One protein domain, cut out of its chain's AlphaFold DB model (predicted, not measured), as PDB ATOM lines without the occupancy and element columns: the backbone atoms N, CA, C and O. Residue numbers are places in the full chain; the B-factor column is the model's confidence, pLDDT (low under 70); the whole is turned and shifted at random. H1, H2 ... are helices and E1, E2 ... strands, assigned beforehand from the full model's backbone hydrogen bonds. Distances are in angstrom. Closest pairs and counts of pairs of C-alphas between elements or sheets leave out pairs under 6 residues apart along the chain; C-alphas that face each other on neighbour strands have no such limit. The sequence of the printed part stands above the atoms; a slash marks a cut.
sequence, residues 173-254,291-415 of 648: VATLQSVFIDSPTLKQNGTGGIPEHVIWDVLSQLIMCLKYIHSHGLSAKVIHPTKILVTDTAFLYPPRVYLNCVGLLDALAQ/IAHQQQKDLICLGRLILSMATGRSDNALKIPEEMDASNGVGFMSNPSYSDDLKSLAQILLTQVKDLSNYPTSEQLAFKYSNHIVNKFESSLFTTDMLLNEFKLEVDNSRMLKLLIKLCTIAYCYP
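AT A GLANCE: This is residues 173 to 254 and 291 to 415 of the 648 residues of the protein "PAB-dependent poly(A)-specific ribonuclease subunit 3" of Perkinsus olseni (UniProt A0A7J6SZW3). A compact helical body holds two long helices, H3 and H5, side by side and running opposite ways, and one very long helix, H10, begins on H3 and sticks out far beyond the body as a straight arm with its residues 384 to 413. In the body, H6, H7 and H8 pack round H5, H9 packs on H3, and a small antiparallel sheet, E1 - E2 - E3, meets H3 by its edge strand E3 and bears the short helix H1. The printed part has 207 residues with ten named helices and three named strands, in the order E1 H1 H2 H3 E2 E3 H4 H5 H6 H7 H8 H9 H10, and its class is mostly helix. The whole is loose, with a radius of gyration of the C-alphas of 22.4 A and spans of 87 by 42 by 34 A, the arm making the length.

IN THESE COORDINATES: E1, residues 173 to 175, begins at C-alpha 173, (-5.595, 7.277, 3.391). H1 is residues 176 to 181, and H2 residues 184 to 188. H3, residues 196 to 215, is 27.9 A long. E2, residues 228 to 231, is 10.4 A long; E3 is residues 241 to 243, and H4 residues 248 to 252. H5, residues 291 to 311, starts at C-alpha 291, (-31.683, -8.487, 5.614), and is 30.4 A long. H6 is residues 314 to 319; H7, residues 326 to 334, is 13.9 A long; H8, residues 340 to 350, is 15.2 A long; H9, residues 362 to 368, is 10.0 A long. H10, residues 370 to 413, is 63.9 A long and ends at C-alpha 413, (7.796, 51.986, 17.503).

HOW THE PARTS SIT: The hub is H5, touching five helices. It touches H3 at a shallow tilt of 9 degrees, opposite ways, the closest C-alphas being those of His 214 and Gln 295, 6.6 A apart. With residues 299 to 307 alone it touches H8, at a steep tilt of 45 degrees; the closest C-alphas are those of Gly 303 and Leu 349, 5.0 A apart. H5 touches H7 with residues 307 to 311 alone, closest at Ala 310 and Met 333, C-alphas 6.1 A apart. It touches H6 with residues 304 to 308 alone, closest at Arg 304 and Ala 317, C-alphas 5.3 A apart. H5 and H1 only just touch, with 3 pairs of C-alphas within 8 A, the closest those of Ile 181 and Met 309, 6.7 A apart. H7 and H8 form a helical hairpin, at a shallow tilt of 33 degrees, only just short of steep. H3 touches H9, closest at Lys 211 and Ser 362, C-alphas 4.9 A apart. It touches H10 about perpendicular, at 84 degrees, with its residues 200 to 205 alone; the C-alphas of Ser 204 and Ile 373 are 5.0 A apart. H3 only grazes the sheet. In the antiparallel pair E1 and E2, N 174 and O 230 are 2.9 A apart, within hydrogen-bond range; in the hairpin E2 and E3, N 229 and O 242 are 2.8 A apart. H1 is on the sheet and stands up from it, at a height over the sheet of 6.6 A. H2 is close to H1 but not clearly touching, and H4 touches no helix. Every O i to N i+4 pair is within range in H1, H2, H5, H8, H9 and H10; the counts are 15 of 16 in H3, 1 of 2 in H6, 0 of 1 in H4 and 1 of 5 in H7, with O i to N i+3 counts of 0 of 2 in H4 and 4 of 6 in H7.

THE WHOLE: The two C-alphas farthest apart, those of Lys 354 and Pro 415, are 88.1 A apart. Without residues 384 to 415, which stand free, the body spans 42 by 36 by 33 A. Residues 255 to 290 are not printed, and C-alphas 254 and 291 are 14.5 A apart across this cut. The links from H3 to E2 and from H8 to H9 are long. The mean pLDDT of the printed part is 82.5, and residues under 70 include 184 to 193 and 313 to 332.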
ATOM      1  N   VAL A 173      -5.233   8.694   3.324       84.94
ATOM      2  CA  VAL A 173      -5.595   7.277   3.391       84.94
ATOM      3  C   VAL A 173      -5.270   6.614   2.063       84.94
ATOM      4  O   VAL A 173      -5.129   7.280   1.041       84.94
ATOM      5  N   ALA A 174      -5.144   5.300   2.098       86.06
ATOM      6  CA  ALA A 174      -4.993   4.450   0.932       86.06
ATOM      7  C   ALA A 174      -5.778   3.159   1.176       86.06
ATOM      8  O   ALA A 174      -6.214   2.896   2.298       86.06
ATOM      9  N   THR A 175      -6.002   2.340   0.151       88.50
ATOM     10  CA  THR A 175      -6.683   1.063   0.391       88.50
ATOM     11  C   THR A 175      -5.853   0.114   1.236       88.50
ATOM     12  O   THR A 175      -4.626   0.048   1.130       88.50
ATOM     13  N   LEU A 176      -6.555  -0.694   2.029       88.12
ATOM     14  CA  LEU A 176      -5.986  -1.825   2.750       88.12
ATOM     15  C   LEU A 176      -5.192  -2.723   1.796       88.12
ATOM     16  O   LEU A 176      -4.093  -3.159   2.136       88.12
ATOM     17  N   GLN A 177      -5.708  -2.931   0.580       86.06
ATOM     18  CA  GLN A 177      -4.991  -3.650  -0.467       86.06
ATOM     19  C   GLN A 177      -3.638  -3.008  -0.800       86.06
ATOM     20  O   GLN A 177      -2.617  -3.679  -0.660       86.06
ATOM     21  N   SER A 178      -3.599  -1.724  -1.170       84.12
ATOM     22  CA  SER A 178      -2.338  -1.072  -1.548       84.12
ATOM     23  C   SER A 178      -1.327  -1.002  -0.399       84.12
ATOM     24  O   SER A 178      -0.128  -1.160  -0.615       84.12
ATOM     25  N   VAL A 179      -1.803  -0.780   0.832       83.75
ATOM     26  CA  VAL A 179      -0.934  -0.569   2.000       83.75
ATOM     27  C   VAL A 179      -0.339  -1.876   2.507       83.75
ATOM     28  O   VAL A 179       0.834  -1.914   2.883       83.75
ATOM     29  N   PHE A 180      -1.129  -2.951   2.513       82.50
ATOM     30  CA  PHE A 180      -0.740  -4.195   3.164       82.50
ATOM     31  C   PHE A 180      -0.570  -5.385   2.216       82.50
ATOM     32  O   PHE A 180       0.381  -6.144   2.374       82.50
ATOM     33  N   ILE A 181      -1.459  -5.567   1.240       80.50
ATOM     34  CA  ILE A 181      -1.448  -6.753   0.362       80.50
ATOM     35  C   ILE A 181      -0.447  -6.566  -0.779       80.50
ATOM     36  O   ILE A 181       0.387  -7.434  -1.034       80.50
ATOM     37  N   ASP A 182      -0.479  -5.411  -1.439       80.44
ATOM     38  CA  ASP A 182       0.407  -5.115  -2.567       80.44
ATOM     39  C   ASP A 182       1.784  -4.601  -2.136       80.44
ATOM     40  O   ASP A 182       2.682  -4.456  -2.965       80.44
ATOM     41  N   SER A 183       1.981  -4.431  -0.828       75.88
ATOM     42  CA  SER A 183       3.199  -3.905  -0.225       75.88
ATOM     43  C   SER A 183       4.439  -4.743  -0.578       75.88
ATOM     44  O   SER A 183       4.558  -5.896  -0.141       75.88
ATOM     45  N   PRO A 184       5.414  -4.186  -1.322       67.25
ATOM     46  CA  PRO A 184       6.623  -4.915  -1.702       67.25
ATOM     47  C   PRO A 184       7.489  -5.265  -0.485       67.25
ATOM     48  O   PRO A 184       8.124  -6.315  -0.467       67.25
ATOM     49  N   THR A 185       7.471  -4.437   0.562       65.12
ATOM     50  CA  THR A 185       8.222  -4.653   1.808       65.12
ATOM     51  C   THR A 185       7.761  -5.904   2.554       65.12
ATOM     52  O   THR A 185       8.588  -6.672   3.038       65.12
ATOM     53  N   LEU A 186       6.445  -6.140   2.614       64.50
ATOM     54  CA  LEU A 186       5.890  -7.347   3.235       64.50
ATOM     55  C   LEU A 186       6.169  -8.593   2.381       64.50
ATOM     56  O   LEU A 186       6.424  -9.663   2.925       64.50
ATOM     57  N   LYS A 187       6.220  -8.441   1.051       64.69
ATOM     58  CA  LYS A 187       6.569  -9.528   0.121       64.69
ATOM     59  C   LYS A 187       8.055  -9.924   0.182       64.69
ATOM     60  O   LYS A 187       8.361 -11.096  -0.016       64.69
ATOM     61  N   GLN A 188       8.974  -8.993   0.465       55.06
ATOM     62  CA  GLN A 188      10.418  -9.279   0.510       55.06
ATOM     63  C   GLN A 188      10.903  -9.931   1.810       55.06
ATOM     64  O   GLN A 188      11.866 -10.693   1.776       55.06
ATOM     65  N   ASN A 189      10.233  -9.699   2.940       52.69
ATOM     66  CA  ASN A 189      10.676 -10.226   4.236       52.69
ATOM     67  C   ASN A 189      10.368 -11.719   4.465       52.69
ATOM     68  O   ASN A 189      10.634 -12.230   5.550       52.69
ATOM     69  N   GLY A 190       9.784 -12.436   3.498       52.78
ATOM     70  CA  GLY A 190       9.444 -13.863   3.634       52.78
ATOM     71  C   GLY A 190       8.355 -14.177   4.676       52.78
ATOM     72  O   GLY A 190       7.862 -15.300   4.732       52.78
ATOM     73  N   THR A 191       7.930 -13.190   5.467       54.62
ATOM     74  CA  THR A 191       6.755 -13.229   6.337       54.62
ATOM     75  C   THR A 191       5.520 -13.058   5.457       54.62
ATOM     76  O   THR A 191       5.111 -11.938   5.170       54.62
ATOM     77  N   GLY A 192       4.962 -14.160   4.958       57.47
ATOM     78  CA  GLY A 192       3.885 -14.185   3.956       57.47
ATOM     79  C   GLY A 192       2.523 -13.592   4.363       57.47
ATOM     80  O   GLY A 192       1.526 -13.965   3.755       57.47
ATOM     81  N   GLY A 193       2.450 -12.700   5.358       69.62
ATOM     82  CA  GLY A 193       1.204 -12.130   5.873       69.62
ATOM     83  C   GLY A 193       1.399 -10.895   6.757       69.62
ATOM     84  O   GLY A 193       2.501 -10.603   7.223       69.62
ATOM     85  N   ILE A 194       0.310 -10.156   6.989       82.38
ATOM     86  CA  ILE A 194       0.286  -8.983   7.877       82.38
ATOM     87  C   ILE A 194       0.504  -9.437   9.338       82.38
ATOM     88  O   ILE A 194      -0.046 -10.475   9.727       82.38
ATOM     89  N   PRO A 195       1.254  -8.685  10.175       85.25
ATOM     90  CA  PRO A 195       1.378  -8.987  11.599       85.25
ATOM     91  C   PRO A 195       0.018  -9.065  12.297       85.25
ATOM     92  O   PRO A 195      -0.851  -8.218  12.096       85.25
ATOM     93  N   GLU A 196      -0.151 -10.055  13.171       88.50
ATOM     94  CA  GLU A 196      -1.444 -10.351  13.793       88.50
ATOM     95  C   GLU A 196      -2.055  -9.167  14.560       88.50
ATOM     96  O   GLU A 196      -3.251  -8.912  14.444       88.50
ATOM     97  N   HIS A 197      -1.250  -8.407  15.306       88.88
ATOM     98  CA  HIS A 197      -1.751  -7.245  16.049       88.88
ATOM     99  C   HIS A 197      -2.385  -6.190  15.125       88.88
ATOM    100  O   HIS A 197      -3.411  -5.613  15.472       88.88
ATOM    101  N   VAL A 198      -1.835  -6.000  13.918       89.44
ATOM    102  CA  VAL A 198      -2.383  -5.082  12.908       89.44
ATOM    103  C   VAL A 198      -3.697  -5.622  12.346       89.44
ATOM    104  O   VAL A 198      -4.638  -4.860  12.126       89.44
ATOM    105  N   ILE A 199      -3.791  -6.942  12.147       91.31
ATOM    106  CA  ILE A 199      -5.044  -7.593  11.744       91.31
ATOM    107  C   ILE A 199      -6.122  -7.326  12.800       91.31
ATOM    108  O   ILE A 199      -7.206  -6.866  12.450       91.31
ATOM    109  N   TRP A 200      -5.824  -7.528  14.085       93.75
ATOM    110  CA  TRP A 200      -6.769  -7.237  15.165       93.75
ATOM    111  C   TRP A 200      -7.139  -5.757  15.263       93.75
ATOM    112  O   TRP A 200      -8.312  -5.450  15.458       93.75
ATOM    113  N   ASP A 201      -6.199  -4.833  15.049       92.50
ATOM    114  CA  ASP A 201      -6.499  -3.397  15.006       92.50
ATOM    115  C   ASP A 201      -7.534  -3.053  13.927       92.50
ATOM    116  O   ASP A 201      -8.425  -2.224  14.153       92.50
ATOM    117  N   VAL A 202      -7.425  -3.685  12.754       93.81
ATOM    118  CA  VAL A 202      -8.379  -3.520  11.654       93.81
ATOM    119  C   VAL A 202      -9.710  -4.198  11.986       93.81
ATOM    120  O   VAL A 202     -10.768  -3.575  11.863       93.81
ATOM    121  N   LEU A 203      -9.674  -5.449  12.451       95.50
ATOM    122  CA  LEU A 203     -10.869  -6.240  12.748       95.50
ATOM    123  C   LEU A 203     -11.708  -5.645  13.875       95.50
ATOM    124  O   LEU A 203     -12.921  -5.562  13.720       95.50
ATOM    125  N   SER A 204     -11.102  -5.168  14.962       95.75
ATOM    126  CA  SER A 204     -11.826  -4.518  16.061       95.75
ATOM    127  C   SER A 204     -12.659  -3.330  15.570       95.75
ATOM    128  O   SER A 204     -13.823  -3.179  15.942       95.75
ATOM    129  N   GLN A 205     -12.093  -2.512  14.675       96.38
ATOM    130  CA  GLN A 205     -12.792  -1.367  14.084       96.38
ATOM    131  C   GLN A 205     -13.911  -1.800  13.128       96.38
ATOM    132  O   GLN A 205     -14.991  -1.206  13.152       96.38
ATOM    133  N   LEU A 206     -13.679  -2.830  12.306       97.00
ATOM    134  CA  LEU A 206     -14.680  -3.351  11.371       97.00
ATOM    135  C   LEU A 206     -15.826  -4.072  12.087       97.00
ATOM    136  O   LEU A 206     -16.976  -3.842  11.738       97.00
ATOM    137  N   ILE A 207     -15.550  -4.885  13.107       96.75
ATOM    138  CA  ILE A 207     -16.577  -5.579  13.901       96.75
ATOM    139  C   ILE A 207     -17.495  -4.558  14.577       96.75
ATOM    140  O   ILE A 207     -18.714  -4.690  14.497       96.75
ATOM    141  N   MET A 208     -16.935  -3.501  15.174       96.81
ATOM    142  CA  MET A 208     -17.733  -2.419  15.763       96.81
ATOM    143  C   MET A 208     -18.544  -1.649  14.715       96.81
ATOM    144  O   MET A 208     -19.712  -1.336  14.948       96.81
ATOM    145  N   CYS A 209     -17.960  -1.407  13.538       97.50
ATOM    146  CA  CYS A 209     -18.661  -0.795  12.412       97.50
ATOM    147  C   CYS A 209     -19.841  -1.658  11.934       97.50
ATOM    148  O   CYS A 209     -20.940  -1.147  11.747       97.50
ATOM    149  N   LEU A 210     -19.642  -2.968  11.772       97.25
ATOM    150  CA  LEU A 210     -20.690  -3.899  11.346       97.25
ATOM    151  C   LEU A 210     -21.757  -4.088  12.414       97.25
ATOM    152  O   LEU A 210     -22.933  -4.127  12.073       97.25
ATOM    153  N   LYS A 211     -21.380  -4.121  13.698       96.88
ATOM    154  CA  LYS A 211     -22.340  -4.105  14.808       96.88
ATOM    155  C   LYS A 211     -23.280  -2.906  14.692       96.88
ATOM    156  O   LYS A 211     -24.491  -3.075  14.782       96.88
ATOM    157  N   TYR A 212     -22.728  -1.717  14.446       97.69
ATOM    158  CA  TYR A 212     -23.514  -0.498  14.282       97.69
ATOM    159  C   TYR A 212     -24.405  -0.532  13.030       97.69
ATOM    160  O   TYR A 212     -25.587  -0.214  13.114       97.69
ATOM    161  N   ILE A 213     -23.885  -0.960  11.873       96.88
ATOM    162  CA  ILE A 213     -24.677  -1.077  10.633       96.88
ATOM    163  C   ILE A 213     -25.822  -2.086  10.813       96.88
ATOM    164  O   ILE A 213     -26.972  -1.803  10.481       96.88
ATOM    165  N   HIS A 214     -25.529  -3.257  11.382       96.25
ATOM    166  CA  HIS A 214     -26.507  -4.331  11.552       96.25
ATOM    167  C   HIS A 214     -27.590  -3.976  12.574       96.25
ATOM    168  O   HIS A 214     -28.749  -4.334  12.360       96.25
ATOM    169  N   SER A 215     -27.264  -3.212  13.625       96.44
ATOM    170  CA  SER A 215     -28.260  -2.734  14.596       96.44
ATOM    171  C   SER A 215     -29.244  -1.718  14.008       96.44
ATOM    172  O   SER A 215     -30.315  -1.523  14.573       96.44
ATOM    173  N   HIS A 216     -28.906  -1.086  12.878       95.38
ATOM    174  CA  HIS A 216     -29.812  -0.220  12.113       95.38
ATOM    175  C   HIS A 216     -30.622  -0.990  11.058       95.38
ATOM    176  O   HIS A 216     -31.323  -0.379  10.258       95.38
ATOM    177  N   GLY A 217     -30.532  -2.325  11.027       93.56
ATOM    178  CA  GLY A 217     -31.219  -3.136  10.021       93.56
ATOM    179  C   GLY A 217     -30.645  -2.963   8.614       93.56
ATOM    180  O   GLY A 217     -31.362  -3.145   7.636       93.56
ATOM    181  N   LEU A 218     -29.362  -2.606   8.506       93.94
ATOM    182  CA  LEU A 218     -28.649  -2.440   7.240       93.94
ATOM    183  C   LEU A 218     -27.595  -3.538   7.053       93.94
ATOM    184  O   LEU A 218     -27.294  -4.309   7.970       93.94
ATOM    185  N   SER A 219     -27.038  -3.602   5.845       93.56
ATOM    186  CA  SER A 219     -25.912  -4.458   5.469       93.56
ATOM    187  C   SER A 219     -24.888  -3.624   4.699       93.56
ATOM    188  O   SER A 219     -25.256  -2.747   3.923       93.56
ATOM    189  N   ALA A 220     -23.603  -3.873   4.940       91.75
ATOM    190  CA  ALA A 220     -22.508  -3.104   4.366       91.75
ATOM    191  C   ALA A 220     -22.298  -3.389   2.871       91.75
ATOM    192  O   ALA A 220     -22.016  -2.464   2.113       91.75
ATOM    193  N   LYS A 221     -22.394  -4.656   2.444       88.62
ATOM    194  CA  LYS A 221     -22.227  -5.175   1.068       88.62
ATOM    195  C   LYS A 221     -20.867  -4.939   0.391       88.62
ATOM    196  O   LYS A 221     -20.561  -5.610  -0.587       88.62
ATOM    197  N   VAL A 222     -20.028  -4.032   0.895       84.31
ATOM    198  CA  VAL A 222     -18.782  -3.566   0.245       84.31
ATOM    199  C   VAL A 222     -17.498  -3.954   0.991       84.31
ATOM    200  O   VAL A 222     -16.467  -3.295   0.868       84.31
ATOM    201  N   ILE A 223     -17.529  -5.028   1.785       89.06
ATOM    202  CA  ILE A 223     -16.374  -5.475   2.581       89.06
ATOM    203  C   ILE A 223     -15.352  -6.161   1.666       89.06
ATOM    204  O   ILE A 223     -15.420  -7.361   1.408       89.06
ATOM    205  N   HIS A 224     -14.399  -5.374   1.166       86.00
ATOM    206  CA  HIS A 224     -13.323  -5.830   0.287       86.00
ATOM    207  C   HIS A 224     -12.038  -5.003   0.510       86.00
ATOM    208  O   HIS A 224     -12.138  -3.794   0.744       86.00
ATOM    209  N   PRO A 225     -10.825  -5.587   0.386       86.38
ATOM    210  CA  PRO A 225      -9.558  -4.862   0.544       86.38
ATOM    211  C   PRO A 225      -9.418  -3.568  -0.279       86.38
ATOM    212  O   PRO A 225      -8.803  -2.614   0.191       86.38
ATOM    213  N   THR A 226     -10.006  -3.505  -1.481       85.25
ATOM    214  CA  THR A 226      -9.991  -2.309  -2.358       85.25
ATOM    215  C   THR A 226     -10.997  -1.224  -1.969       85.25
ATOM    216  O   THR A 226     -11.001  -0.150  -2.568       85.25
ATOM    217  N   LYS A 227     -11.887  -1.488  -1.009       87.25
ATOM    218  CA  LYS A 227     -12.941  -0.555  -0.565       87.25
ATOM    219  C   LYS A 227     -12.821  -0.193   0.914       87.25
ATOM    220  O   LYS A 227     -13.546   0.665   1.405       87.25
ATOM    221  N   ILE A 228     -11.870  -0.801   1.613       92.06
ATOM    222  CA  ILE A 228     -11.499  -0.434   2.973       92.06
ATOM    223  C   ILE A 228     -10.287   0.481   2.885       92.06
ATOM    224  O   ILE A 228      -9.246   0.092   2.357       92.06
ATOM    225  N   LEU A 229     -10.430   1.702   3.386       92.19
ATOM    226  CA  LEU A 229      -9.360   2.684   3.459       92.19
ATOM    227  C   LEU A 229      -8.690   2.606   4.828       92.19
ATOM    228  O   LEU A 229      -9.350   2.423   5.852       92.19
ATOM    229  N   VAL A 230      -7.375   2.762   4.839       91.19
ATOM    230  CA  VAL A 230      -6.547   2.793   6.040       91.19
ATOM    231  C   VAL A 230      -5.591   3.977   5.978       91.19
ATOM    232  O   VAL A 230      -5.195   4.408   4.895       91.19
ATOM    233  N   THR A 231      -5.212   4.521   7.130       85.12
ATOM    234  CA  THR A 231      -4.149   5.536   7.190       85.12
ATOM    235  C   THR A 231      -2.827   4.953   6.693       85.12
ATOM    236  O   THR A 231      -2.404   3.897   7.167       85.12
ATOM    237  N   ASP A 232      -2.152   5.652   5.771       69.31
ATOM    238  CA  ASP A 232      -0.850   5.259   5.193       69.31
ATOM    239  C   ASP A 232       0.317   5.532   6.167       69.31
ATOM    240  O   ASP A 232       1.310   6.196   5.876       69.31
ATOM    241  N   THR A 233       0.150   5.057   7.398       66.75
ATOM    242  CA  THR A 233       1.088   5.175   8.520       66.75
ATOM    243  C   THR A 233       1.250   3.826   9.212       66.75
ATOM    244  O   THR A 233       1.566   3.775  10.400       66.75
ATOM    245  N   ALA A 234       1.012   2.738   8.468       54.19
ATOM    246  CA  ALA A 234       0.781   1.366   8.927       54.19
ATOM    247  C   ALA A 234       1.819   0.773   9.902       54.19
ATOM    248  O   ALA A 234       1.594  -0.303  10.446       54.19
ATOM    249  N   PHE A 235       2.941   1.459  10.128       54.81
ATOM    250  CA  PHE A 235       4.042   1.016  10.981       54.81
ATOM    251  C   PHE A 235       4.417   2.004  12.101       54.81
ATOM    252  O   PHE A 235       5.333   1.718  12.865       54.81
ATOM    253  N   LEU A 236       3.755   3.163  12.201       59.78
ATOM    254  CA  LEU A 236       4.044   4.191  13.217       59.78
ATOM    255  C   LEU A 236       2.939   4.309  14.264       59.78
ATOM    256  O   LEU A 236       3.225   4.565  15.431       59.78
ATOM    257  N   TYR A 237       1.691   4.094  13.848       68.62
ATOM    258  CA  TYR A 237       0.517   4.115  14.711       68.62
ATOM    259  C   TYR A 237      -0.446   3.001  14.295       68.62
ATOM    260  O   TYR A 237      -0.457   2.618  13.119       68.62
ATOM    261  N   PRO A 238      -1.286   2.511  15.221       79.25
ATOM    262  CA  PRO A 238      -2.366   1.593  14.889       79.25
ATOM    263  C   PRO A 238      -3.213   2.147  13.728       79.25
ATOM    264  O   PRO A 238      -3.687   3.284  13.828       79.25
ATOM    265  N   PRO A 239      -3.447   1.387  12.642       86.25
ATOM    266  CA  PRO A 239      -4.121   1.914  11.461       86.25
ATOM    267  C   PRO A 239      -5.541   2.359  11.803       86.25
ATOM    268  O   PRO A 239      -6.270   1.675  12.535       86.25
ATOM    269  N   ARG A 240      -5.953   3.505  11.263       90.19
ATOM    270  CA  ARG A 240      -7.340   3.964  11.329       90.19
ATOM    271  C   ARG A 240      -8.091   3.475  10.099       90.19
ATOM    272  O   ARG A 240      -7.600   3.667   8.993       90.19
ATOM    273  N   VAL A 241      -9.250   2.849  10.299       93.94
ATOM    274  CA  VAL A 241     -10.002   2.158   9.239       93.94
ATOM    275  C   VAL A 241     -11.256   2.931   8.852       93.94
ATOM    276  O   VAL A 241     -11.998   3.386   9.722       93.94
ATOM    277  N   TYR A 242     -11.526   2.999   7.549       95.25
ATOM    278  CA  TYR A 242     -12.750   3.558   6.993       95.25
ATOM    279  C   TYR A 242     -13.347   2.628   5.932       95.25
ATOM    280  O   TYR A 242     -12.696   2.282   4.946       95.25
ATOM    281  N   LEU A 243     -14.603   2.239   6.118       95.06
ATOM    282  CA  LEU A 243     -15.407   1.537   5.131       95.06
ATOM    283  C   LEU A 243     -15.924   2.557   4.110       95.06
ATOM    284  O   LEU A 243     -16.726   3.429   4.451       95.06
ATOM    285  N   ASN A 244     -15.427   2.466   2.880       92.19
ATOM    286  CA  ASN A 244     -15.796   3.355   1.783       92.19
ATOM    287  C   ASN A 244     -16.854   2.707   0.875       92.19
ATOM    288  O   ASN A 244     -17.067   1.498   0.923       92.19
ATOM    289  N   CYS A 245     -17.477   3.506   0.003       90.31
ATOM    290  CA  CYS A 245     -18.459   3.061  -0.994       90.31
ATOM    291  C   CYS A 245     -19.758   2.485  -0.401       90.31
ATOM    292  O   CYS A 245     -20.452   1.715  -1.066       90.31
ATOM    293  N   VAL A 246     -20.117   2.850   0.833       92.06
ATOM    294  CA  VAL A 246     -21.420   2.481   1.406       92.06
ATOM    295  C   VAL A 246     -22.569   3.060   0.572       92.06
ATOM    296  O   VAL A 246     -22.415   4.106  -0.065       92.06
ATOM    297  N   GLY A 247     -23.698   2.353   0.510       89.56
ATOM    298  CA  GLY A 247     -24.864   2.724  -0.306       89.56
ATOM    299  C   GLY A 247     -24.720   2.494  -1.814       89.56
ATOM    300  O   GLY A 247     -25.731   2.382  -2.501       89.56
ATOM    301  N   LEU A 248     -23.498   2.330  -2.336       87.81
ATOM    302  CA  LEU A 248     -23.257   2.122  -3.767       87.81
ATOM    303  C   LEU A 248     -23.959   0.861  -4.296       87.81
ATOM    304  O   LEU A 248     -24.616   0.890  -5.334       87.81
ATOM    305  N   LEU A 249     -23.840  -0.252  -3.569       84.50
ATOM    306  CA  LEU A 249     -24.444  -1.530  -3.958       84.50
ATOM    307  C   LEU A 249     -25.937  -1.634  -3.634       84.50
ATOM    308  O   LEU A 249     -26.608  -2.509  -4.179       84.50
ATOM    309  N   ASP A 250     -26.473  -0.758  -2.785       84.19
ATOM    310  CA  ASP A 250     -27.900  -0.773  -2.449       84.19
ATOM    311  C   ASP A 250     -28.763  -0.387  -3.647       84.19
ATOM    312  O   ASP A 250     -29.839  -0.951  -3.833       84.19
ATOM    313  N   ALA A 251     -28.247   0.504  -4.495       75.06
ATOM    314  CA  ALA A 251     -28.922   0.923  -5.713       75.06
ATOM    315  C   ALA A 251     -28.635   0.019  -6.924       75.06
ATOM    316  O   ALA A 251     -29.499  -0.140  -7.780       75.06
ATOM    317  N   LEU A 252     -27.438  -0.576  -7.008       70.31
ATOM    318  CA  LEU A 252     -26.993  -1.329  -8.193       70.31
ATOM    319  C   LEU A 252     -27.438  -2.803  -8.210       70.31
ATOM    320  O   LEU A 252     -27.449  -3.428  -9.267       70.31
ATOM    321  N   ALA A 253     -27.811  -3.381  -7.065       59.38
ATOM    322  CA  ALA A 253     -28.022  -4.825  -6.937       59.38
ATOM    323  C   ALA A 253     -29.336  -5.384  -7.528       59.38
ATOM    324  O   ALA A 253     -29.527  -6.600  -7.496       59.38
ATOM    325  N   GLN A 254     -30.246  -4.546  -8.042       51.88
ATOM    326  CA  GLN A 254     -31.579  -4.981  -8.497       51.88
ATOM    327  C   GLN A 254     -31.712  -5.244 -10.008       51.88
ATOM    328  O   GLN A 254     -32.769  -5.693 -10.449       51.88
ATOM    329  N   ILE A 291     -32.749  -9.318   5.040       88.69
ATOM    330  CA  ILE A 291     -31.683  -8.487   5.614       88.69
ATOM    331  C   ILE A 291     -30.713  -9.312   6.462       88.69
ATOM    332  O   ILE A 291     -29.504  -9.139   6.353       88.69
ATOM    333  N   ALA A 292     -31.220 -10.292   7.212       88.38
ATOM    334  CA  ALA A 292     -30.398 -11.177   8.029       88.38
ATOM    335  C   ALA A 292     -29.421 -12.013   7.177       88.38
ATOM    336  O   ALA A 292     -28.283 -12.253   7.574       88.38
ATOM    337  N   HIS A 293     -29.827 -12.403   5.966       88.38
ATOM    338  CA  HIS A 293     -28.951 -13.098   5.027       88.38
ATOM    339  C   HIS A 293     -27.907 -12.156   4.407       88.38
ATOM    340  O   HIS A 293     -26.771 -12.558   4.174       88.38
ATOM    341  N   GLN A 294     -28.246 -10.883   4.180       89.06
ATOM    342  CA  GLN A 294     -27.275  -9.875   3.732       89.06
ATOM    343  C   GLN A 294     -26.236  -9.575   4.825       89.06
ATOM    344  O   GLN A 294     -25.038  -9.537   4.556       89.06
ATOM    345  N   GLN A 295     -26.672  -9.475   6.082       92.62
ATOM    346  CA  GLN A 295     -25.789  -9.325   7.240       92.62
ATOM    347  C   GLN A 295     -24.873 -10.542   7.432       92.62
ATOM    348  O   GLN A 295     -23.694 -10.386   7.743       92.62
ATOM    349  N   GLN A 296     -25.372 -11.755   7.180       90.69
ATOM    350  CA  GLN A 296     -24.535 -12.956   7.137       90.69
ATOM    351  C   GLN A 296     -23.478 -12.868   6.029       90.69
ATOM    352  O   GLN A 296     -22.312 -13.174   6.269       90.69
ATOM    353  N   LYS A 297     -23.851 -12.409   4.827       88.00
ATOM    354  CA  LYS A 297     -22.897 -12.206   3.724       88.00
ATOM    355  C   LYS A 297     -21.794 -11.215   4.092       88.00
ATOM    356  O   LYS A 297     -20.638 -11.482   3.777       88.00
ATOM    357  N   ASP A 298     -22.110 -10.139   4.813       92.38
ATOM    358  CA  ASP A 298     -21.094  -9.208   5.326       92.38
ATOM    359  C   ASP A 298     -20.055  -9.920   6.207       92.38
ATOM    360  O   ASP A 298     -18.849  -9.722   6.060       92.38
ATOM    361  N   LEU A 299     -20.516 -10.782   7.113       92.88
ATOM    362  CA  LEU A 299     -19.653 -11.529   8.027       92.88
ATOM    363  C   LEU A 299     -18.802 -12.578   7.294       92.88
ATOM    364  O   LEU A 299     -17.620 -12.740   7.605       92.88
ATOM    365  N   ILE A 300     -19.337 -13.212   6.250       88.69
ATOM    366  CA  ILE A 300     -18.561 -14.092   5.363       88.69
ATOM    367  C   ILE A 300     -17.486 -13.289   4.611       88.69
ATOM    368  O   ILE A 300     -16.330 -13.714   4.537       88.69
ATOM    369  N   CYS A 301     -17.827 -12.107   4.085       88.56
ATOM    370  CA  CYS A 301     -16.864 -11.207   3.446       88.56
ATOM    371  C   CYS A 301     -15.768 -10.748   4.420       88.56
ATOM    372  O   CYS A 301     -14.604 -10.666   4.028       88.56
ATOM    373  N   LEU A 302     -16.099 -10.530   5.697       92.81
ATOM    374  CA  LEU A 302     -15.112 -10.279   6.749       92.81
ATOM    375  C   LEU A 302     -14.172 -11.483   6.939       92.81
ATOM    376  O   LEU A 302     -12.960 -11.298   7.027       92.81
ATOM    377  N   GLY A 303     -14.690 -12.714   6.926       89.50
ATOM    378  CA  GLY A 303     -13.873 -13.934   6.961       89.50
ATOM    379  C   GLY A 303     -12.912 -14.042   5.771       89.50
ATOM    380  O   GLY A 303     -11.724 -14.324   5.941       89.50
ATOM    381  N   ARG A 304     -13.392 -13.732   4.560       85.38
ATOM    382  CA  ARG A 304     -12.557 -13.676   3.346       85.38
ATOM    383  C   ARG A 304     -11.478 -12.595   3.440       85.38
ATOM    384  O   ARG A 304     -10.338 -12.838   3.050       85.38
ATOM    385  N   LEU A 305     -11.807 -11.436   4.009       88.44
ATOM    386  CA  LEU A 305     -10.852 -10.357   4.263       88.44
ATOM    387  C   LEU A 305      -9.738 -10.794   5.229       88.44
ATOM    388  O   LEU A 305      -8.574 -10.487   4.975       88.44
ATOM    389  N   ILE A 306     -10.066 -11.540   6.293       89.56
ATOM    390  CA  ILE A 306      -9.063 -12.103   7.218       89.56
ATOM    391  C   ILE A 306      -8.075 -12.986   6.456       89.56
ATOM    392  O   ILE A 306      -6.867 -12.826   6.620       89.56
ATOM    393  N   LEU A 307      -8.564 -13.861   5.572       82.94
ATOM    394  CA  LEU A 307      -7.696 -14.701   4.744       82.94
ATOM    395  C   LEU A 307      -6.810 -13.876   3.803       82.94
ATOM    396  O   LEU A 307      -5.618 -14.163   3.690       82.94
ATOM    397  N   SER A 308      -7.343 -12.836   3.154       82.94
ATOM    398  CA  SER A 308      -6.537 -11.949   2.302       82.94
ATOM    399  C   SER A 308      -5.416 -11.257   3.072       82.94
ATOM    400  O   SER A 308      -4.294 -11.171   2.579       82.94
ATOM    401  N   MET A 309      -5.708 -10.792   4.288       85.69
ATOM    402  CA  MET A 309      -4.735 -10.150   5.172       85.69
ATOM    403  C   MET A 309      -3.676 -11.129   5.691       85.69
ATOM    404  O   MET A 309      -2.489 -10.805   5.718       85.69
ATOM    405  N   ALA A 310      -4.094 -12.338   6.066       82.12
ATOM    406  CA  ALA A 310      -3.208 -13.368   6.598       82.12
ATOM    407  C   ALA A 310      -2.286 -13.982   5.531       82.12
ATOM    408  O   ALA A 310      -1.171 -14.380   5.841       82.12
ATOM    409  N   THR A 311      -2.741 -14.056   4.275       75.81
ATOM    410  CA  THR A 311      -1.993 -14.689   3.169       75.81
ATOM    411  C   THR A 311      -1.276 -13.697   2.252       75.81
ATOM    412  O   THR A 311      -0.577 -14.115   1.326       75.81
ATOM    413  N   GLY A 312      -1.496 -12.391   2.441       74.25
ATOM    414  CA  GLY A 312      -0.930 -11.344   1.586       74.25
ATOM    415  C   GLY A 312      -1.351 -11.453   0.115       74.25
ATOM    416  O   GLY A 312      -0.623 -10.999  -0.768       74.25
ATOM    417  N   ARG A 313      -2.494 -12.093  -0.176       68.44
ATOM    418  CA  ARG A 313      -3.012 -12.302  -1.537       68.44
ATOM    419  C   ARG A 313      -4.498 -11.959  -1.610       68.44
ATOM    420  O   ARG A 313      -5.332 -12.606  -0.978       68.44
ATOM    421  N   SER A 314      -4.841 -10.975  -2.439       62.97
ATOM    422  CA  SER A 314      -6.229 -10.621  -2.776       62.97
ATOM    423  C   SER A 314      -6.926 -11.719  -3.586       62.97
ATOM    424  O   SER A 314      -8.102 -12.000  -3.372       62.97
ATOM    425  N   ASP A 315      -6.188 -12.392  -4.472       55.16
ATOM    426  CA  ASP A 315      -6.748 -13.296  -5.487       55.16
ATOM    427  C   ASP A 315      -7.328 -14.591  -4.902       55.16
ATOM    428  O   ASP A 315      -8.183 -15.231  -5.515       55.16
ATOM    429  N   ASN A 316      -6.886 -14.975  -3.702       47.19
ATOM    430  CA  ASN A 316      -7.384 -16.165  -3.016       47.19
ATOM    431  C   ASN A 316      -8.777 -15.938  -2.410       47.19
ATOM    432  O   ASN A 316      -9.584 -16.858  -2.428       47.19
ATOM    433  N   ALA A 317      -9.108 -14.727  -1.945       47.84
ATOM    434  CA  ALA A 317     -10.442 -14.430  -1.408       47.84
ATOM    435  C   ALA A 317     -11.548 -14.456  -2.476       47.84
ATOM    436  O   ALA A 317     -12.705 -14.710  -2.148       47.84
ATOM    437  N   LEU A 318     -11.183 -14.226  -3.742       46.00
ATOM    438  CA  LEU A 318     -12.084 -14.247  -4.900       46.00
ATOM    439  C   LEU A 318     -12.234 -15.644  -5.519       46.00
ATOM    440  O   LEU A 318     -13.238 -15.921  -6.169       46.00
ATOM    441  N   LYS A 319     -11.241 -16.524  -5.333       43.34
ATOM    442  CA  LYS A 319     -11.231 -17.890  -5.880       43.34
ATOM    443  C   LYS A 319     -11.793 -18.947  -4.944       43.34
ATOM    444  O   LYS A 319     -11.908 -20.082  -5.383       43.34
ATOM    445  N   ILE A 320     -12.116 -18.616  -3.693       49.84
ATOM    446  CA  ILE A 320     -12.857 -19.523  -2.811       49.84
ATOM    447  C   ILE A 320     -14.296 -19.552  -3.346       49.84
ATOM    448  O   ILE A 320     -14.997 -18.546  -3.193       49.84
ATOM    449  N   PRO A 321     -14.742 -20.649  -3.997       47.41
ATOM    450  CA  PRO A 321     -16.143 -20.799  -4.377       47.41
ATOM    451  C   PRO A 321     -17.002 -20.565  -3.138       47.41
ATOM    452  O   PRO A 321     -16.582 -20.943  -2.041       47.41
ATOM    453  N   GLU A 322     -18.191 -19.972  -3.287       48.91
ATOM    454  CA  GLU A 322     -19.129 -19.844  -2.161       48.91
ATOM    455  C   GLU A 322     -19.270 -21.176  -1.408       48.91
ATOM    456  O   GLU A 322     -19.364 -21.139  -0.190       48.91
ATOM    457  N   GLU A 323     -19.140 -22.307  -2.115       45.50
ATOM    458  CA  GLU A 323     -19.285 -23.703  -1.681       45.50
ATOM    459  C   GLU A 323     -18.056 -24.409  -1.060       45.50
ATOM    460  O   GLU A 323     -18.187 -25.569  -0.682       45.50
ATOM    461  N   MET A 324     -16.858 -23.810  -0.957       47.72
ATOM    462  CA  MET A 324     -15.690 -24.559  -0.445       47.72
ATOM    463  C   MET A 324     -15.605 -24.585   1.091       47.72
ATOM    464  O   MET A 324     -15.731 -23.554   1.749       47.72
ATOM    465  N   ASP A 325     -15.330 -25.771   1.646       50.69
ATOM    466  CA  ASP A 325     -15.260 -26.046   3.084       50.69
ATOM    467  C   ASP A 325     -14.272 -25.130   3.831       50.69
ATOM    468  O   ASP A 325     -13.081 -25.048   3.508       50.69
ATOM    469  N   ALA A 326     -14.761 -24.485   4.897       55.50
ATOM    470  CA  ALA A 326     -14.017 -23.558   5.758       55.50
ATOM    471  C   ALA A 326     -12.678 -24.120   6.279       55.50
ATOM    472  O   ALA A 326     -11.724 -23.365   6.473       55.50
ATOM    473  N   SER A 327     -12.578 -25.448   6.437       57.56
ATOM    474  CA  SER A 327     -11.367 -26.160   6.868       57.56
ATOM    475  C   SER A 327     -10.168 -25.955   5.940       57.56
ATOM    476  O   SER A 327      -9.031 -25.917   6.409       57.56
ATOM    477  N   ASN A 328     -10.397 -25.780   4.635       60.00
ATOM    478  CA  ASN A 328      -9.317 -25.583   3.667       60.00
ATOM    479  C   ASN A 328      -8.801 -24.134   3.677       60.00
ATOM    480  O   ASN A 328      -7.625 -23.900   3.410       60.00
ATOM    481  N   GLY A 329      -9.660 -23.165   4.022       60.19
ATOM    482  CA  GLY A 329      -9.311 -21.743   4.100       60.19
ATOM    483  C   GLY A 329      -8.354 -21.422   5.251       60.19
ATOM    484  O   GLY A 329      -7.342 -20.751   5.058       60.19
ATOM    485  N   VAL A 330      -8.627 -21.958   6.444       63.56
ATOM    486  CA  VAL A 330      -7.798 -21.726   7.643       63.56
ATOM    487  C   VAL A 330      -6.439 -22.426   7.556       63.56
ATOM    488  O   VAL A 330      -5.463 -21.952   8.137       63.56
ATOM    489  N   GLY A 331      -6.320 -23.488   6.748       64.00
ATOM    490  CA  GLY A 331      -5.037 -24.126   6.439       64.00
ATOM    491  C   GLY A 331      -4.005 -23.166   5.834       64.00
ATOM    492  O   GLY A 331      -2.809 -23.314   6.089       64.00
ATOM    493  N   PHE A 332      -4.440 -22.125   5.114       64.81
ATOM    494  CA  PHE A 332      -3.545 -21.097   4.568       64.81
ATOM    495  C   PHE A 332      -2.979 -20.140   5.632       64.81
ATOM    496  O   PHE A 332      -1.991 -19.464   5.368       64.81
ATOM    497  N   MET A 333      -3.554 -20.113   6.838       71.31
ATOM    498  CA  MET A 333      -3.087 -19.318   7.988       71.31
ATOM    499  C   MET A 333      -2.094 -20.090   8.878       71.31
ATOM    500  O   MET A 333      -1.856 -19.721  10.029       71.31
ATOM    501  N   SER A 334      -1.563 -21.214   8.389       66.38
ATOM    502  CA  SER A 334      -0.594 -22.043   9.116       66.38
ATOM    503  C   SER A 334       0.831 -21.480   9.074       66.38
ATOM    504  O   SER A 334       1.618 -21.766   9.975       66.38
ATOM    505  N   ASN A 335       1.158 -20.660   8.069       61.16
ATOM    506  CA  ASN A 335       2.459 -20.013   7.931       61.16
ATOM    507  C   ASN A 335       2.299 -18.597   7.331       61.16
ATOM    508  O   ASN A 335       2.005 -18.498   6.136       61.16
ATOM    509  N   PRO A 336       2.490 -17.512   8.112       64.50
ATOM    510  CA  PRO A 336       2.983 -17.473   9.499       64.50
ATOM    511  C   PRO A 336       1.988 -18.043  10.531       64.50
ATOM    512  O   PRO A 336       0.791 -18.131  10.274       64.50
ATOM    513  N   SER A 337       2.483 -18.465  11.702       74.44
ATOM    514  CA  SER A 337       1.655 -19.066  12.757       74.44
ATOM    515  C   SER A 337       0.835 -18.004  13.499       74.44
ATOM    516  O   SER A 337       1.327 -17.381  14.439       74.44
ATOM    517  N   TYR A 338      -0.414 -17.812  13.084       85.44
ATOM    518  CA  TYR A 338      -1.383 -16.968  13.792       85.44
ATOM    519  C   TYR A 338      -1.955 -17.660  15.040       85.44
ATOM    520  O   TYR A 338      -1.946 -18.896  15.120       85.44
ATOM    521  N   SER A 339      -2.480 -16.875  15.984       90.38
ATOM    522  CA  SER A 339      -3.173 -17.388  17.169       90.38
ATOM    523  C   SER A 339      -4.377 -18.263  16.813       90.38
ATOM    524  O   SER A 339      -5.007 -18.124  15.755       90.38
ATOM    525  N   ASP A 340      -4.725 -19.161  17.733       88.19
ATOM    526  CA  ASP A 340      -5.920 -19.992  17.599       88.19
ATOM    527  C   ASP A 340      -7.204 -19.153  17.643       88.19
ATOM    528  O   ASP A 340      -8.192 -19.530  17.016       88.19
ATOM    529  N   ASP A 341      -7.181 -17.979  18.282       91.31
ATOM    530  CA  ASP A 341      -8.310 -17.046  18.316       91.31
ATOM    531  C   ASP A 341      -8.624 -16.475  16.929       91.31
ATOM    532  O   ASP A 341      -9.790 -16.480  16.509       91.31
ATOM    533  N   LEU A 342      -7.598 -16.035  16.187       91.06
ATOM    534  CA  LEU A 342      -7.767 -15.495  14.835       91.06
ATOM    535  C   LEU A 342      -8.191 -16.591  13.848       91.06
ATOM    536  O   LEU A 342      -9.093 -16.382  13.032       91.06
ATOM    537  N   LYS A 343      -7.583 -17.778  13.951       88.38
ATOM    538  CA  LYS A 343      -7.969 -18.955  13.154       88.38
ATOM    539  C   LYS A 343      -9.409 -19.377  13.441       88.38
ATOM    540  O   LYS A 343     -10.164 -19.640  12.509       88.38
ATOM    541  N   SER A 344      -9.813 -19.380  14.712       89.19
ATOM    542  CA  SER A 344     -11.183 -19.696  15.128       89.19
ATOM    543  C   SER A 344     -12.187 -18.682  14.589       89.19
ATOM    544  O   SER A 344     -13.255 -19.078  14.127       89.19
ATOM    545  N   LEU A 345     -11.858 -17.384  14.605       91.25
ATOM    546  CA  LEU A 345     -12.704 -16.345  14.011       91.25
ATOM    547  C   LEU A 345     -12.889 -16.580  12.508       91.25
ATOM    548  O   LEU A 345     -14.022 -16.625  12.032       91.25
ATOM    549  N   ALA A 346     -11.793 -16.777  11.771       88.38
ATOM    550  CA  ALA A 346     -11.842 -17.045  10.335       88.38
ATOM    551  C   ALA A 346     -12.664 -18.306  10.017       88.38
ATOM    552  O   ALA A 346     -13.528 -18.268   9.142       88.38
ATOM    553  N   GLN A 347     -12.462 -19.394  10.772       86.50
ATOM    554  CA  GLN A 347     -13.212 -20.641  10.618       86.50
ATOM    555  C   GLN A 347     -14.716 -20.415  10.804       86.50
ATOM    556  O   GLN A 347     -15.509 -20.827   9.960       86.50
ATOM    557  N   ILE A 348     -15.113 -19.753  11.895       88.56
ATOM    558  CA  ILE A 348     -16.521 -19.495  12.218       88.56
ATOM    559  C   ILE A 348     -17.184 -18.669  11.112       88.56
ATOM    560  O   ILE A 348     -18.284 -19.002  10.679       88.56
ATOM    561  N   LEU A 349     -16.509 -17.623  10.626       87.50
ATOM    562  CA  LEU A 349     -17.056 -16.733   9.600       87.50
ATOM    563  C   LEU A 349     -17.198 -17.405   8.229       87.50
ATOM    564  O   LEU A 349     -18.117 -17.080   7.479       87.50
ATOM    565  N   LEU A 350     -16.309 -18.340   7.898       83.62
ATOM    566  CA  LEU A 350     -16.314 -19.044   6.615       83.62
ATOM    567  C   LEU A 350     -17.166 -20.318   6.626       83.62
ATOM    568  O   LEU A 350     -17.429 -20.880   5.566       83.62
ATOM    569  N   THR A 351     -17.588 -20.797   7.799       81.50
ATOM    570  CA  THR A 351     -18.400 -22.013   7.898       81.50
ATOM    571  C   THR A 351     -19.785 -21.755   7.319       81.50
ATOM    572  O   THR A 351     -20.515 -20.874   7.773       81.50
ATOM    573  N   GLN A 352     -20.169 -22.553   6.323       68.88
ATOM    574  CA  GLN A 352     -21.535 -22.537   5.826       68.88
ATOM    575  C   GLN A 352     -22.476 -23.161   6.852       68.88
ATOM    576  O   GLN A 352     -22.281 -24.295   7.290       68.88
ATOM    577  N   VAL A 353     -23.537 -22.439   7.198       72.00
ATOM    578  CA  VAL A 353     -24.564 -22.919   8.118       72.00
ATOM    579  C   VAL A 353     -25.907 -22.895   7.399       72.00
ATOM    580  O   VAL A 353     -26.299 -21.867   6.849       72.00
ATOM    581  N   LYS A 354     -26.606 -24.039   7.384       69.94
ATOM    582  CA  LYS A 354     -27.935 -24.179   6.757       69.94
ATOM    583  C   LYS A 354     -29.028 -23.427   7.519       69.94
ATOM    584  O   LYS A 354     -29.992 -22.983   6.909       69.94
ATOM    585  N   ASP A 355     -28.871 -23.312   8.836       74.56
ATOM    586  CA  ASP A 355     -29.783 -22.579   9.712       74.56
ATOM    587  C   ASP A 355     -29.145 -21.267  10.176       74.56
ATOM    588  O   ASP A 355     -28.110 -21.260  10.847       74.56
ATOM    589  N   LEU A 356     -29.774 -20.152   9.816       77.88
ATOM    590  CA  LEU A 356     -29.257 -18.818  10.089       77.88
ATOM    591  C   LEU A 356     -29.156 -18.524  11.592       77.88
ATOM    592  O   LEU A 356     -28.286 -17.754  11.989       77.88
ATOM    593  N   SER A 357     -29.986 -19.153  12.434       77.56
ATOM    594  CA  SER A 357     -29.949 -18.946  13.890       77.56
ATOM    595  C   SER A 357     -28.661 -19.444  14.545       77.56
ATOM    596  O   SER A 357     -28.315 -19.006  15.638       77.56
ATOM    597  N   ASN A 358     -27.962 -20.370  13.886       81.12
ATOM    598  CA  ASN A 358     -26.709 -20.945  14.369       81.12
ATOM    599  C   ASN A 358     -25.479 -20.161  13.880       81.12
ATOM    600  O   ASN A 358     -24.360 -20.465  14.294       81.12
ATOM    601  N   TYR A 359     -25.664 -19.170  13.002       86.31
ATOM    602  CA  TYR A 359     -24.592 -18.297  12.540       86.31
ATOM    603  C   TYR A 359     -24.439 -17.099  13.496       86.31
ATOM    604  O   TYR A 359     -25.447 -16.511  13.894       86.31
ATOM    605  N   PRO A 360     -23.211 -16.711  13.889       90.19
ATOM    606  CA  PRO A 360     -23.027 -15.647  14.869       90.19
ATOM    607  C   PRO A 360     -23.448 -14.280  14.330       90.19
ATOM    608  O   PRO A 360     -23.177 -13.938  13.179       90.19
ATOM    609  N   THR A 361     -24.041 -13.454  15.190       93.62
ATOM    610  CA  THR A 361     -24.329 -12.049  14.862       93.62
ATOM    611  C   THR A 361     -23.103 -11.156  15.084       93.62
ATOM    612  O   THR A 361     -22.195 -11.493  15.850       93.62
ATOM    613  N   SER A 362     -23.079  -9.972  14.463       94.31
ATOM    614  CA  SER A 362     -22.019  -8.972  14.686       94.31
ATOM    615  C   SER A 362     -21.878  -8.582  16.166       94.31
ATOM    616  O   SER A 362     -20.766  -8.374  16.653       94.31
ATOM    617  N   GLU A 363     -22.981  -8.558  16.917       95.00
ATOM    618  CA  GLU A 363     -22.988  -8.313  18.359       95.00
ATOM    619  C   GLU A 363     -22.342  -9.446  19.170       95.00
ATOM    620  O   GLU A 363     -21.522  -9.176  20.048       95.00
ATOM    621  N   GLN A 364     -22.650 -10.707  18.850       95.00
ATOM    622  CA  GLN A 364     -22.031 -11.865  19.502       95.00
ATOM    623  C   GLN A 364     -20.519 -11.917  19.242       95.00
ATOM    624  O   GLN A 364     -19.748 -12.224  20.152       95.00
ATOM    625  N   LEU A 365     -20.077 -11.560  18.030       95.06
ATOM    626  CA  LEU A 365     -18.651 -11.435  17.711       95.06
ATOM    627  C   LEU A 365     -17.986 -10.312  18.513       95.06
ATOM    628  O   LEU A 365     -16.913 -10.524  19.077       95.06
ATOM    629  N   ALA A 366     -18.629  -9.145  18.619       95.75
ATOM    630  CA  ALA A 366     -18.117  -8.034  19.418       95.75
ATOM    631  C   ALA A 366     -17.976  -8.405  20.905       95.75
ATOM    632  O   ALA A 366     -17.002  -8.019  21.547       95.75
ATOM    633  N   PHE A 367     -18.913  -9.187  21.450       96.44
ATOM    634  CA  PHE A 367     -18.819  -9.688  22.821       96.44
ATOM    635  C   PHE A 367     -17.674 -10.699  22.985       96.44
ATOM    636  O   PHE A 367     -16.850 -10.561  23.892       96.44
ATOM    637  N   LYS A 368     -17.578 -11.680  22.075       95.31
ATOM    638  CA  LYS A 368     -16.562 -12.743  22.116       95.31
ATOM    639  C   LYS A 368     -15.131 -12.201  22.040       95.31
ATOM    640  O   LYS A 368     -14.267 -12.681  22.763       95.31
ATOM    641  N   TYR A 369     -14.889 -11.197  21.198       95.38
ATOM    642  CA  TYR A 369     -13.565 -10.593  20.990       95.38
ATOM    643  C   TYR A 369     -13.418  -9.227  21.681       95.38
ATOM    644  O   TYR A 369     -12.614  -8.390  21.265       95.38
ATOM    645  N   SER A 370     -14.178  -8.999  22.757       96.25
ATOM    646  CA  SER A 370     -14.206  -7.734  23.503       96.25
ATOM    647  C   SER A 370     -12.831  -7.287  24.003       96.25
ATOM    648  O   SER A 370     -12.526  -6.103  23.911       96.25
ATOM    649  N   ASN A 371     -11.960  -8.209  24.425       95.94
ATOM    650  CA  ASN A 371     -10.591  -7.882  24.849       95.94
ATOM    651  C   ASN A 371      -9.791  -7.154  23.751       95.94
ATOM    652  O   ASN A 371      -9.160  -6.136  24.018       95.94
ATOM    653  N   HIS A 372      -9.861  -7.612  22.493       94.94
ATOM    654  CA  HIS A 372      -9.186  -6.935  21.376       94.94
ATOM    655  C   HIS A 372      -9.796  -5.561  21.074       94.94
ATOM    656  O   HIS A 372      -9.083  -4.638  20.672       94.94
ATOM    657  N   ILE A 373     -11.108  -5.410  21.270       95.31
ATOM    658  CA  ILE A 373     -11.812  -4.139  21.070       95.31
ATOM    659  C   ILE A 373     -11.423  -3.137  22.162       95.31
ATOM    660  O   ILE A 373     -11.132  -1.986  21.844       95.31
ATOM    661  N   VAL A 374     -11.358  -3.572  23.423       95.75
ATOM    662  CA  VAL A 374     -10.931  -2.743  24.560       95.75
ATOM    663  C   VAL A 374      -9.474  -2.313  24.396       95.75
ATOM    664  O   VAL A 374      -9.196  -1.122  24.465       95.75
ATOM    665  N   ASN A 375      -8.565  -3.226  24.042       93.81
ATOM    666  CA  ASN A 375      -7.163  -2.875  23.785       93.81
ATOM    667  C   ASN A 375      -7.022  -1.849  22.646       93.81
ATOM    668  O   ASN A 375      -6.219  -0.911  22.717       93.81
ATOM    669  N   LYS A 376      -7.832  -1.988  21.584       92.12
ATOM    670  CA  LYS A 376      -7.862  -1.011  20.491       92.12
ATOM    671  C   LYS A 376      -8.412   0.339  20.952       92.12
ATOM    672  O   LYS A 376      -7.917   1.383  20.520       92.12
ATOM    673  N   PHE A 377      -9.431   0.328  21.806       92.56
ATOM    674  CA  PHE A 377     -10.004   1.528  22.398       92.56
ATOM    675  C   PHE A 377      -8.980   2.261  23.275       92.56
ATOM    676  O   PHE A 377      -8.757   3.450  23.061       92.56
ATOM    677  N   GLU A 378      -8.271   1.555  24.157       93.69
ATOM    678  CA  GLU A 378      -7.178   2.111  24.969       93.69
ATOM    679  C   GLU A 378      -6.074   2.724  24.097       93.69
ATOM    680  O   GLU A 378      -5.666   3.865  24.309       93.69
ATOM    681  N   SER A 379      -5.655   2.018  23.041       89.56
ATOM    682  CA  SER A 379      -4.670   2.533  22.077       89.56
ATOM    683  C   SER A 379      -5.153   3.809  21.369       89.56
ATOM    684  O   SER A 379      -4.368   4.717  21.081       89.56
ATOM    685  N   SER A 380      -6.459   3.900  21.091       88.25
ATOM    686  CA  SER A 380      -7.085   5.092  20.511       88.25
ATOM    687  C   SER A 380      -7.118   6.262  21.496       88.25
ATOM    688  O   SER A 380      -6.893   7.399  21.078       88.25
ATOM    689  N   LEU A 381      -7.375   6.007  22.782       91.19
ATOM    690  CA  LEU A 381      -7.328   7.029  23.831       91.19
ATOM    691  C   LEU A 381      -5.906   7.563  24.004       91.19
ATOM    692  O   LEU A 381      -5.703   8.770  23.918       91.19
ATOM    693  N   PHE A 382      -4.912   6.677  24.092       90.94
ATOM    694  CA  PHE A 382      -3.506   7.073  24.176       90.94
ATOM    695  C   PHE A 382      -3.073   7.951  22.991       90.94
ATOM    696  O   PHE A 382      -2.421   8.981  23.163       90.94
ATOM    697  N   THR A 383      -3.477   7.577  21.772       85.50
ATOM    698  CA  THR A 383      -3.198   8.380  20.570       85.50
ATOM    699  C   THR A 383      -3.882   9.749  20.641       85.50
ATOM    700  O   THR A 383      -3.294  10.752  20.241       85.50
ATOM    701  N   THR A 384      -5.107   9.808  21.173       89.25
ATOM    702  CA  THR A 384      -5.856  11.062  21.351       89.25
ATOM    703  C   THR A 384      -5.160  11.981  22.348       89.25
ATOM    704  O   THR A 384      -4.959  13.151  22.038       89.25
ATOM    705  N   ASP A 385      -4.723  11.458  23.492       93.12
ATOM    706  CA  ASP A 385      -4.003  12.228  24.510       93.12
ATOM    707  C   ASP A 385      -2.670  12.759  23.975       93.12
ATOM    708  O   ASP A 385      -2.330  13.926  24.181       93.12
ATOM    709  N   MET A 386      -1.940  11.935  23.216       89.44
ATOM    710  CA  MET A 386      -0.710  12.354  22.544       89.44
ATOM    711  C   MET A 386      -0.978  13.508  21.563       89.44
ATOM    712  O   MET A 386      -0.289  14.526  21.607       89.44
ATOM    713  N   LEU A 387      -1.988  13.382  20.694       86.38
ATOM    714  CA  LEU A 387      -2.348  14.433  19.734       86.38
ATOM    715  C   LEU A 387      -2.849  15.706  20.428       86.38
ATOM    716  O   LEU A 387      -2.523  16.806  19.986       86.38
ATOM    717  N   LEU A 388      -3.606  15.571  21.517       91.94
ATOM    718  CA  LEU A 388      -4.092  16.698  22.309       91.94
ATOM    719  C   LEU A 388      -2.936  17.446  22.983       91.94
ATOM    720  O   LEU A 388      -2.940  18.677  23.007       91.94
ATOM    721  N   ASN A 389      -1.932  16.723  23.484       92.19
ATOM    722  CA  ASN A 389      -0.727  17.324  24.044       92.19
ATOM    723  C   ASN A 389       0.042  18.128  22.986       92.19
ATOM    724  O   ASN A 389       0.370  19.288  23.219       92.19
ATOM    725  N   GLU A 390       0.266  17.556  21.801       89.62
ATOM    726  CA  GLU A 390       0.923  18.268  20.696       89.62
ATOM    727  C   GLU A 390       0.113  19.486  20.231       89.62
ATOM    728  O   GLU A 390       0.669  20.560  20.005       89.62
ATOM    729  N   PHE A 391      -1.214  19.356  20.144       91.88
ATOM    730  CA  PHE A 391      -2.093  20.474  19.811       91.88
ATOM    731  C   PHE A 391      -1.992  21.600  20.843       91.88
ATOM    732  O   PHE A 391      -1.875  22.766  20.469       91.88
ATOM    733  N   LYS A 392      -1.986  21.263  22.136       92.75
ATOM    734  CA  LYS A 392      -1.812  22.236  23.216       92.75
ATOM    735  C   LYS A 392      -0.488  22.990  23.081       92.75
ATOM    736  O   LYS A 392      -0.492  24.214  23.172       92.75
ATOM    737  N   LEU A 393       0.608  22.285  22.797       91.12
ATOM    738  CA  LEU A 393       1.914  22.911  22.582       91.12
ATOM    739  C   LEU A 393       1.897  23.887  21.394       91.12
ATOM    740  O   LEU A 393       2.445  24.980  21.495       91.12
ATOM    741  N   GLU A 394       1.235  23.545  20.286       92.25
ATOM    742  CA  GLU A 394       1.114  24.458  19.139       92.25
ATOM    743  C   GLU A 394       0.195  25.660  19.428       92.25
ATOM    744  O   GLU A 394       0.456  26.775  18.964       92.25
ATOM    745  N   VAL A 395      -0.851  25.484  20.244       94.31
ATOM    746  CA  VAL A 395      -1.670  26.601  20.736       94.31
ATOM    747  C   VAL A 395      -0.827  27.539  21.599       94.31
ATOM    748  O   VAL A 395      -0.859  28.751  21.367       94.31
ATOM    749  N   ASP A 396      -0.035  27.006  22.527       91.69
ATOM    750  CA  ASP A 396       0.857  27.796  23.379       91.69
ATOM    751  C   ASP A 396       1.911  28.534  22.534       91.69
ATOM    752  O   ASP A 396       2.039  29.755  22.649       91.69
ATOM    753  N   ASN A 397       2.545  27.859  21.565       91.44
ATOM    754  CA  ASN A 397       3.450  28.491  20.596       91.44
ATOM    755  C   ASN A 397       2.781  29.662  19.858       91.44
ATOM    756  O   ASN A 397       3.391  30.715  19.664       91.44
ATOM    757  N   SER A 398       1.513  29.511  19.458       94.25
ATOM    758  CA  SER A 398       0.775  30.567  18.757       94.25
ATOM    759  C   SER A 398       0.531  31.798  19.636       94.25
ATOM    760  O   SER A 398       0.577  32.930  19.145       94.25
ATOM    761  N   ARG A 399       0.290  31.601  20.937       94.25
ATOM    762  CA  ARG A 399       0.107  32.691  21.904       94.25
ATOM    763  C   ARG A 399       1.421  33.417  22.146       94.25
ATOM    764  O   ARG A 399       1.457  34.644  22.063       94.25
ATOM    765  N   MET A 400       2.503  32.665  22.326       93.19
ATOM    766  CA  MET A 400       3.850  33.205  22.498       93.19
ATOM    767  C   MET A 400       4.312  33.983  21.266       93.19
ATOM    768  O   MET A 400       4.854  35.075  21.409       93.19
ATOM    769  N   LEU A 401       4.036  33.484  20.057       94.56
ATOM    770  CA  LEU A 401       4.326  34.200  18.815       94.56
ATOM    771  C   LEU A 401       3.565  35.529  18.744       94.56
ATOM    772  O   LEU A 401       4.153  36.556  18.417       94.56
ATOM    773  N   LYS A 402       2.269  35.538  19.076       94.38
ATOM    774  CA  LYS A 402       1.473  36.777  19.114       94.38
ATOM    775  C   LYS A 402       2.007  37.762  20.154       94.38
ATOM    776  O   LYS A 402       2.075  38.954  19.863       94.38
ATOM    777  N   LEU A 403       2.402  37.283  21.336       95.25
ATOM    778  CA  LEU A 403       3.028  38.115  22.362       95.25
ATOM    779  C   LEU A 403       4.359  38.690  21.870       95.25
ATOM    780  O   LEU A 403       4.580  39.890  21.993       95.25
ATOM    781  N   LEU A 404       5.208  37.870  21.251       93.69
ATOM    782  CA  LEU A 404       6.473  38.313  20.673       93.69
ATOM    783  C   LEU A 404       6.258  39.378  19.590       93.69
ATOM    784  O   LEU A 404       6.959  40.382  19.578       93.69
ATOM    785  N   ILE A 405       5.252  39.211  18.725       94.12
ATOM    786  CA  ILE A 405       4.880  40.225  17.728       94.12
ATOM    787  C   ILE A 405       4.475  41.537  18.413       94.12
ATOM    788  O   ILE A 405       4.943  42.596  17.993       94.12
ATOM    789  N   LYS A 406       3.659  41.494  19.479       93.94
ATOM    790  CA  LYS A 406       3.305  42.697  20.255       93.94
ATOM    791  C   LYS A 406       4.549  43.369  20.840       93.94
ATOM    792  O   LYS A 406       4.726  44.568  20.649       93.94
ATOM    793  N   LEU A 407       5.415  42.598  21.502       92.94
ATOM    794  CA  LEU A 407       6.653  43.088  22.109       92.94
ATOM    795  C   LEU A 407       7.560  43.761  21.073       92.94
ATOM    796  O   LEU A 407       7.971  44.901  21.269       92.94
ATOM    797  N   CYS A 408       7.808  43.095  19.941       90.25
ATOM    798  CA  CYS A 408       8.596  43.646  18.840       90.25
ATOM    799  C   CYS A 408       7.965  44.916  18.259       90.25
ATOM    800  O   CYS A 408       8.682  45.864  17.961       90.25
ATOM    801  N   THR A 409       6.637  44.955  18.116       89.00
ATOM    802  CA  THR A 409       5.928  46.134  17.595       89.00
ATOM    803  C   THR A 409       6.097  47.332  18.529       89.00
ATOM    804  O   THR A 409       6.450  48.412  18.066       89.00
ATOM    805  N   ILE A 410       5.912  47.138  19.840       88.00
ATOM    806  CA  ILE A 410       6.093  48.194  20.847       88.00
ATOM    807  C   ILE A 410       7.545  48.683  20.850       88.00
ATOM    808  O   ILE A 410       7.786  49.883  20.722       88.00
ATOM    809  N   ALA A 411       8.502  47.755  20.937       82.19
ATOM    810  CA  ALA A 411       9.925  48.074  21.010       82.19
ATOM    811  C   ALA A 411      10.445  48.777  19.745       82.19
ATOM    812  O   ALA A 411      11.303  49.653  19.829       82.19
ATOM    813  N   TYR A 412       9.919  48.422  18.567       77.56
ATOM    814  CA  TYR A 412      10.292  49.062  17.305       77.56
ATOM    815  C   TYR A 412       9.691  50.465  17.152       77.56
ATOM    816  O   TYR A 412      10.364  51.364  16.657       77.56
ATOM    817  N   CYS A 413       8.439  50.670  17.577       73.62
ATOM    818  CA  CYS A 413       7.796  51.986  17.503       73.62
ATOM    819  C   CYS A 413       8.386  52.980  18.514       73.62
ATOM    820  O   CYS A 413       8.375  54.185  18.271       73.62
ATOM    821  N   TYR A 414       8.914  52.474  19.629       67.94
ATOM    822  CA  TYR A 414       9.476  53.270  20.715       67.94
ATOM    823  C   TYR A 414      10.835  52.706  21.144       67.94
ATOM    824  O   TYR A 414      10.935  52.091  22.212       67.94
ATOM    825  N   PRO A 415      11.891  52.890  20.328       61.81
ATOM    826  CA  PRO A 415      13.230  52.475  20.716       61.81
ATOM    827  C   PRO A 415      13.648  53.212  21.992       61.81
ATOM    828  O   PRO A 415      13.302  54.380  22.181       61.81
TER     829      PRO A 415